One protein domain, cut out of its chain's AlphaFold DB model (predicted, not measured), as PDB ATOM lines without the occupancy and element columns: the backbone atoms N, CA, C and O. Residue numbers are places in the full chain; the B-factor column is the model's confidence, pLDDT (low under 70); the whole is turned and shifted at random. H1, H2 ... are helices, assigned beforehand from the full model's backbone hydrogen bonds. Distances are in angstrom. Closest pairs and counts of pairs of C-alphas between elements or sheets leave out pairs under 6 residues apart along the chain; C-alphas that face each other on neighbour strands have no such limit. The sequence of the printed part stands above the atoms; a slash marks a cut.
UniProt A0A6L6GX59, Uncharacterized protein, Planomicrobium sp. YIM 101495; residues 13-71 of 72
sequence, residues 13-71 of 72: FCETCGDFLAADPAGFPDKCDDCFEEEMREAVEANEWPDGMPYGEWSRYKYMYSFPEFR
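AT A GLANCE: This is residues 13 to 71 of the 72 residues of an uncharacterized protein of Planomicrobium sp. YIM 101495 (UniProt A0A6L6GX59). A loose loop of residues 13 to 32 makes one end of an elongated shape, and toward the other end two helices, H1 then H2, are set about perpendicular as an L, with residues 47 to 54 linking them and residues 65 to 71 following H2. The printed part has 59 residues and no named strand; its class is all helix, though helices hold 24 residues, under half. It is only just compact, close to loose, with a radius of gyration of the C-alphas of 12.2 A and spans of 34 by 21 by 17 A.

IN THESE COORDINATES: Begin at C-alpha 13, at (42.829, 85.235, 209.765). Find H1 at residues 33 to 46, 19.8 A long, and H2 at residues 55 to 64, 14.2 A long, ending at C-alpha 64, (58.627, 78.956, 231.108).

HOW THE PARTS SIT: H1 and H2 only just touch, with 3 pairs of C-alphas within 8 A, H1 with residues 40 to 44 alone; the closest C-alphas, of Val 44 and Lys 62, are 5.7 A apart. Their lines stand about perpendicular, at 86 degrees. In H1 and H2 every O i to N i+4 pair is within hydrogen-bond range.

THE WHOLE: The C-alphas farthest apart, of Ala 23 and Pro 68, are 35.4 A apart. The printed part has no cut, and the link from H1 to H2 is short. Look for pLDDT under 70 at residues 23 to 29 and 70 to 71.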
ATOM      1  N   PHE A  13      42.079  84.062 209.327       84.94
ATOM      2  CA  PHE A  13      42.829  85.235 209.765       84.94
ATOM      3  C   PHE A  13      42.954  85.208 211.284       84.94
ATOM      4  O   PHE A  13      41.981  84.882 211.961       84.94
ATOM      5  N   CYS A  14      44.123  85.581 211.804       85.88
ATOM      6  CA  CYS A  14      44.334  85.801 213.229       85.88
ATOM      7  C   CYS A  14      43.287  86.794 213.743       85.88
ATOM      8  O   CYS A  14      43.167  87.904 213.217       85.88
ATOM      9  N   GLU A  15      42.553  86.420 214.789       84.44
ATOM     10  CA  GLU A  15      41.473  87.255 215.329       84.44
ATOM     11  C   GLU A  15      41.957  88.573 215.959       84.44
ATOM     12  O   GLU A  15      41.180  89.520 216.078       84.44
ATOM     13  N   THR A  16      43.243  88.657 216.319       86.75
ATOM     14  CA  THR A  16      43.839  89.845 216.946       86.75
ATOM     15  C   THR A  16      44.430  90.809 215.919       86.75
ATOM     16  O   THR A  16      44.089  91.991 215.909       86.75
ATOM     17  N   CYS A  17      45.333  90.334 215.056       89.81
ATOM     18  CA  CYS A  17      46.098  91.196 214.145       89.81
ATOM     19  C   CYS A  17      45.641  91.128 212.681       89.81
ATOM     20  O   CYS A  17      46.071  91.953 211.875       89.81
ATOM     21  N   GLY A  18      44.775  90.172 212.323       85.50
ATOM     22  CA  GLY A  18      44.333  89.963 210.944       85.50
ATOM     23  C   GLY A  18      45.394  89.345 210.032       85.50
ATOM     24  O   GLY A  18      45.238  89.404 208.814       85.50
ATOM     25  N   ASP A  19      46.466  88.780 210.596       86.38
ATOM     26  CA  ASP A  19      47.471  88.056 209.819       86.38
ATOM     27  C   ASP A  19      46.886  86.767 209.226       86.38
ATOM     28  O   ASP A  19      46.018  86.133 209.829       86.38
ATOM     29  N   PHE A  20      47.324  86.395 208.026       85.44
ATOM     30  CA  PHE A  20      46.797  85.221 207.332       85.44
ATOM     31  C   PHE A  20      47.456  83.950 207.871       85.44
ATOM     32  O   PHE A  20      48.636  83.697 207.627       85.44
ATOM     33  N   LEU A  21      46.677  83.126 208.571       81.50
ATOM     34  CA  LEU A  21      47.089  81.812 209.050       81.50
ATOM     35  C   LEU A  21      46.799  80.762 207.969       81.50
ATOM     36  O   LEU A  21      45.840  80.866 207.199       81.50
ATOM     37  N   ALA A  22      47.656  79.744 207.897       71.81
ATOM     38  CA  ALA A  22      47.574  78.703 206.877       71.81
ATOM     39  C   ALA A  22      46.209  77.980 206.844       71.81
ATOM     40  O   ALA A  22      45.472  77.944 207.827       71.81
ATOM     41  N   ALA A  23      45.912  77.360 205.697       63.00
ATOM     42  CA  ALA A  23      44.645  76.689 205.376       63.00
ATOM     43  C   ALA A  23      44.187  75.599 206.363       63.00
ATOM     44  O   ALA A  23      42.997  75.301 206.424       63.00
ATOM     45  N   ASP A  24      45.117  74.991 207.102       59.34
ATOM     46  CA  ASP A  24      44.857  73.884 208.024       59.34
ATOM     47  C   ASP A  24      45.211  74.323 209.456       59.34
ATOM     48  O   ASP A  24      46.397  74.345 209.808       59.34
ATOM     49  N   PRO A  25      44.229  74.753 210.272       56.62
ATOM     50  CA  PRO A  25      44.498  75.168 211.639       56.62
ATOM     51  C   PRO A  25      44.947  73.948 212.449       56.62
ATOM     52  O   PRO A  25      44.166  73.034 212.725       56.62
ATOM     53  N   ALA A  26      46.221  73.925 212.842       55.16
ATOM     54  CA  ALA A  26      46.853  72.836 213.587       55.16
ATOM     55  C   ALA A  26      46.446  72.807 215.078       55.16
ATOM     56  O   ALA A  26      47.281  72.618 215.963       55.16
ATOM     57  N   GLY A  27      45.147  72.945 215.353       56.38
ATOM     58  CA  GLY A  27      44.586  73.063 216.696       56.38
ATOM     59  C   GLY A  27      44.573  74.496 217.231       56.38
ATOM     60  O   GLY A  27      44.915  75.443 216.533       56.38
ATOM     61  N   PHE A  28      44.118  74.626 218.480       55.50
ATOM     62  CA  PHE A  28      44.100  75.872 219.251       55.50
ATOM     63  C   PHE A  28      45.511  76.486 219.291       55.50
ATOM     64  O   PHE A  28      46.445  75.736 219.604       55.50
ATOM     65  N   PRO A  29      45.695  77.798 219.034       64.00
ATOM     66  CA  PRO A  29      44.703  78.890 218.960       64.00
ATOM     67  C   PRO A  29      44.377  79.407 217.533       64.00
ATOM     68  O   PRO A  29      45.161  79.234 216.607       64.00
ATOM     69  N   ASP A  30      43.272  80.157 217.379       72.94
ATOM     70  CA  ASP A  30      42.918  80.934 216.158       72.94
ATOM     71  C   ASP A  30      43.727  82.254 216.031       72.94
ATOM     72  O   ASP A  30      43.315  83.227 215.389       72.94
ATOM     73  N   LYS A  31      44.890  82.315 216.687       82.06
ATOM     74  CA  LYS A  31      45.796  83.468 216.737       82.06
ATOM     75  C   LYS A  31      47.127  83.095 216.096       82.06
ATOM     76  O   LYS A  31      47.531  81.937 216.137       82.06
ATOM     77  N   CYS A  32      47.819  84.078 215.520       85.69
ATOM     78  CA  CYS A  32      49.215  83.884 215.133       85.69
ATOM     79  C   CYS A  32      50.089  83.667 216.374       85.69
ATOM     80  O   CYS A  32      49.708  84.066 217.481       85.69
ATOM     81  N   ASP A  33      51.270  83.084 216.160       83.38
ATOM     82  CA  ASP A  33      52.246  82.822 217.219       83.38
ATOM     83  C   ASP A  33      52.538  84.090 218.036       83.38
ATOM     84  O   ASP A  33      52.464  84.044 219.259       83.38
ATOM     85  N   ASP A  34      52.730  85.240 217.378       86.50
ATOM     86  CA  ASP A  34      53.016  86.520 218.044       86.50
ATOM     87  C   ASP A  34      51.884  86.969 218.987       86.50
ATOM     88  O   ASP A  34      52.118  87.305 220.148       86.50
ATOM     89  N   CYS A  35      50.636  86.973 218.504       88.12
ATOM     90  CA  CYS A  35      49.489  87.420 219.300       88.12
ATOM     91  C   CYS A  35      49.154  86.447 220.429       88.12
ATOM     92  O   CYS A  35      48.676  86.865 221.484       88.12
ATOM     93  N   PHE A  36      49.374  85.154 220.205       86.44
ATOM     94  CA  PHE A  36      49.218  84.153 221.247       86.44
ATOM     95  C   PHE A  36      50.318  84.271 222.308       86.44
ATOM     96  O   PHE A  36      50.029  84.207 223.501       86.44
ATOM     97  N   GLU A  37      51.569  84.481 221.899       86.19
ATOM     98  CA  GLU A  37      52.698  84.670 222.806       86.19
ATOM     99  C   GLU A  37      52.499  85.899 223.703       86.19
ATOM    100  O   GLU A  37      52.678  85.814 224.921       86.19
ATOM    101  N   GLU A  38      52.046  87.013 223.122       88.56
ATOM    102  CA  GLU A  38      51.723  88.235 223.856       88.56
ATOM    103  C   GLU A  38      50.615  88.008 224.894       88.56
ATOM    104  O   GLU A  38      50.806  88.344 226.065       88.56
ATOM    105  N   GLU A  39      49.511  87.361 224.510       88.00
ATOM    106  CA  GLU A  39      48.430  87.006 225.437       88.00
ATOM    107  C   GLU A  39      48.932  86.111 226.579       88.00
ATOM    108  O   GLU A  39      48.574  86.319 227.739       88.00
ATOM    109  N   MET A  40      49.786  85.125 226.283       88.00
ATOM    110  CA  MET A  40      50.357  84.257 227.314       88.00
ATOM    111  C   MET A  40      51.253  85.028 228.277       88.00
ATOM    112  O   MET A  40      51.198  84.790 229.485       88.00
ATOM    113  N   ARG A  41      52.070  85.952 227.768       87.25
ATOM    114  CA  ARG A  41      52.923  86.802 228.598       87.25
ATOM    115  C   ARG A  41      52.079  87.665 229.534       87.25
ATOM    116  O   ARG A  41      52.310  87.638 230.742       87.25
ATOM    117  N   GLU A  42      51.074  88.358 229.000       89.50
ATOM    118  CA  GLU A  42      50.154  89.190 229.785       89.50
ATOM    119  C   GLU A  42      49.417  88.372 230.849       89.50
ATOM    120  O   GLU A  42      49.371  88.758 232.018       89.50
ATOM    121  N   ALA A  43      48.916  87.193 230.480       89.44
ATOM    122  CA  ALA A  43      48.250  86.283 231.398       89.44
ATOM    123  C   ALA A  43      49.183  85.833 232.535       89.44
ATOM    124  O   ALA A  43      48.783  85.789 233.701       89.44
ATOM    125  N   VAL A  44      50.451  85.513 232.236       89.06
ATOM    126  CA  VAL A  44      51.435  85.117 233.261       89.06
ATOM    127  C   VAL A  44      51.760  86.276 234.197       89.06
ATOM    128  O   VAL A  44      51.846  86.058 235.409       89.06
ATOM    129  N   GLU A  45      51.907  87.488 233.668       88.12
ATOM    130  CA  GLU A  45      52.132  88.700 234.460       88.12
ATOM    131  C   GLU A  45      50.940  89.030 235.364       88.12
ATOM    132  O   GLU A  45      51.126  89.315 236.551       88.12
ATOM    133  N   ALA A  46      49.720  88.915 234.838       89.62
ATOM    134  CA  ALA A  46      48.477  89.085 235.584       89.62
ATOM    135  C   ALA A  46      48.185  87.911 236.539       89.62
ATOM    136  O   ALA A  46      47.356  88.025 237.443       89.62
ATOM    137  N   ASN A  47      48.897  86.787 236.382       88.19
ATOM    138  CA  ASN A  47      48.618  85.515 237.044       88.19
ATOM    139  C   ASN A  47      47.167  85.040 236.804       88.19
ATOM    140  O   ASN A  47      46.522  84.472 237.691       88.19
ATOM    141  N   GLU A  48      46.682  85.254 235.585       89.88
ATOM    142  CA  GLU A  48      45.355  84.880 235.104       89.88
ATOM    143  C   GLU A  48      45.475  83.704 234.136       89.88
ATOM    144  O   GLU A  48      46.421  83.615 233.367       89.88
ATOM    145  N   TRP A  49      44.545  82.756 234.208       87.19
ATOM    146  CA  TRP A  49      44.519  81.611 233.302       87.19
ATOM    147  C   TRP A  49      43.615  81.952 232.107       87.19
ATOM    148  O   TRP A  49      42.436  82.220 232.344       87.19
ATOM    149  N   PRO A  50      44.128  81.940 230.861       82.88
ATOM    150  CA  PRO A  50      43.329  82.240 229.676       82.88
ATOM    151  C   PRO A  50      42.207  81.224 229.452       82.88
ATOM    152  O   PRO A  50      42.403  80.012 229.611       82.88
ATOM    153  N   ASP A  51      41.039  81.718 229.045       79.69
ATOM    154  CA  ASP A  51      39.890  80.878 228.723       79.69
ATOM    155  C   ASP A  51      40.201  79.947 227.538       79.69
ATOM    156  O   ASP A  51      40.879  80.308 226.580       79.69
ATOM    157  N   GLY A  52      39.705  78.710 227.603       77.50
ATOM    158  CA  GLY A  52      39.895  77.713 226.540       77.50
ATOM    159  C   GLY A  52      41.241  76.978 226.559       77.50
ATOM    160  O   GLY A  52      41.367  75.952 225.892       77.50
ATOM    161  N   MET A  53      42.211  77.408 227.374       83.56
ATOM    162  CA  MET A  53      43.497  76.719 227.516       83.56
ATOM    163  C   MET A  53      43.426  75.570 228.535       83.56
ATOM    164  O   MET A  53      42.994  75.788 229.662       83.56
ATOM    165  N   PRO A  54      43.924  74.355 228.241       88.00
ATOM    166  CA  PRO A  54      44.098  73.308 229.244       88.00
ATOM    167  C   PRO A  54      45.042  73.736 230.381       88.00
ATOM    168  O   PRO A  54      46.147  74.218 230.140       88.00
ATOM    169  N   TYR A  55      44.674  73.456 231.638       86.44
ATOM    170  CA  TYR A  55      45.499  73.817 232.806       86.44
ATOM    171  C   TYR A  55      46.946  73.286 232.724       86.44
ATOM    172  O   TYR A  55      47.880  73.936 233.189       86.44
ATOM    173  N   GLY A  56      47.149  72.108 232.123       87.44
ATOM    174  CA  GLY A  56      48.486  71.539 231.933       87.44
ATOM    175  C   GLY A  56      49.380  72.414 231.051       87.44
ATOM    176  O   GLY A  56      50.538  72.648 231.400       87.44
ATOM    177  N   GLU A  57      48.832  72.953 229.963       86.12
ATOM    178  CA  GLU A  57      49.547  73.858 229.059       86.12
ATOM    179  C   GLU A  57      49.809  75.205 229.726       86.12
ATOM    180  O   GLU A  57      50.948  75.668 229.739       86.12
ATOM    181  N   TRP A  58      48.803  75.756 230.409       87.00
ATOM    182  CA  TRP A  58      48.956  76.973 231.204       87.00
ATOM    183  C   TRP A  58      50.078  76.858 232.245       87.00
ATOM    184  O   TRP A  58      50.940  77.730 232.355       87.00
ATOM    185  N   SER A  59      50.122  75.746 232.988       88.12
ATOM    186  CA  SER A  59      51.153  75.518 234.007       88.12
ATOM    187  C   SER A  59      52.564  75.478 233.411       88.12
ATOM    188  O   SER A  59      53.520  75.937 234.042       88.12
ATOM    189  N   ARG A  60      52.688  74.979 232.174       87.81
ATOM    190  CA  ARG A  60      53.941  74.948 231.424       87.81
ATOM    191  C   ARG A  60      54.341  76.350 230.976       87.81
ATOM    192  O   ARG A  60      55.489  76.717 231.205       87.81
ATOM    193  N   TYR A  61      53.422  77.135 230.413       86.19
ATOM    194  CA  TYR A  61      53.684  78.533 230.053       86.19
ATOM    195  C   TYR A  61      54.110  79.354 231.263       86.19
ATOM    196  O   TYR A  61      55.179  79.958 231.248       86.19
ATOM    197  N   LYS A  62      53.367  79.273 232.367       87.75
ATOM    198  CA  LYS A  62      53.724  79.953 233.613       87.75
ATOM    199  C   LYS A  62      55.114  79.568 234.127       87.75
ATOM    200  O   LYS A  62      55.842  80.424 234.622       87.75
ATOM    201  N   TYR A  63      55.494  78.293 234.018       87.44
ATOM    202  CA  TYR A  63      56.844  77.847 234.358       87.44
ATOM    203  C   TYR A  63      57.897  78.443 233.414       87.44
ATOM    204  O   TYR A  63      58.875  79.004 233.897       87.44
ATOM    205  N   MET A  64      57.692  78.390 232.095       85.81
ATOM    206  CA  MET A  64      58.627  78.956 231.108       85.81
ATOM    207  C   MET A  64      58.829  80.470 231.299       85.81
ATOM    208  O   MET A  64      59.959  80.932 231.404       85.81
ATOM    209  N   TYR A  65      57.752  81.232 231.489       83.12
ATOM    210  CA  TYR A  65      57.795  82.685 231.712       83.12
ATOM    211  C   TYR A  65      58.206  83.102 233.139       83.12
ATOM    212  O   TYR A  65      58.304  84.293 233.460       83.12
ATOM    213  N   SER A  66      58.457  82.141 234.033       81.38
ATOM    214  CA  SER A  66      59.063  82.419 235.343       81.38
ATOM    215  C   SER A  66      60.579  82.625 235.260       81.38
ATOM    216  O   SER A  66      61.170  83.187 236.186       81.38
ATOM    217  N   PHE A  67      61.203  82.213 234.153       79.69
ATOM    218  CA  PHE A  67      62.626  82.409 233.910       79.69
ATOM    219  C   PHE A  67      62.882  83.811 233.335       79.69
ATOM    220  O   PHE A  67      62.190  84.217 232.401       79.69
ATOM    221  N   PRO A  68      63.881  84.556 233.850       74.06
ATOM    222  CA  PRO A  68      64.203  85.902 233.364       74.06
ATOM    223  C   PRO A  68      64.530  85.969 231.867       74.06
ATOM    224  O   PRO A  68      64.264  86.983 231.241       74.06
ATOM    225  N   GLU A  69      65.066  84.882 231.305       76.31
ATOM    226  CA  GLU A  69      65.498  84.765 229.903       76.31
ATOM    227  C   GLU A  69      64.342  84.845 228.888       76.31
ATOM    228  O   GLU A  69      64.583  85.042 227.705       76.31
ATOM    229  N   PHE A  70      63.094  84.690 229.342       63.81
ATOM    230  CA  PHE A  70      61.888  84.723 228.506       63.81
ATOM    231  C   PHE A  70      61.035  85.984 228.742       63.81
ATOM    232  O   PHE A  70      59.862  86.013 228.384       63.81
ATOM    233  N   ARG A  71      61.586  87.010 229.407       61.69
ATOM    234  CA  ARG A  71      60.889  88.273 229.732       61.69
ATOM    235  C   ARG A  71      61.472  89.504 229.021       61.69
ATOM    236  O   ARG A  71      61.096  90.618 229.380       61.69
TER     237      ARG A  71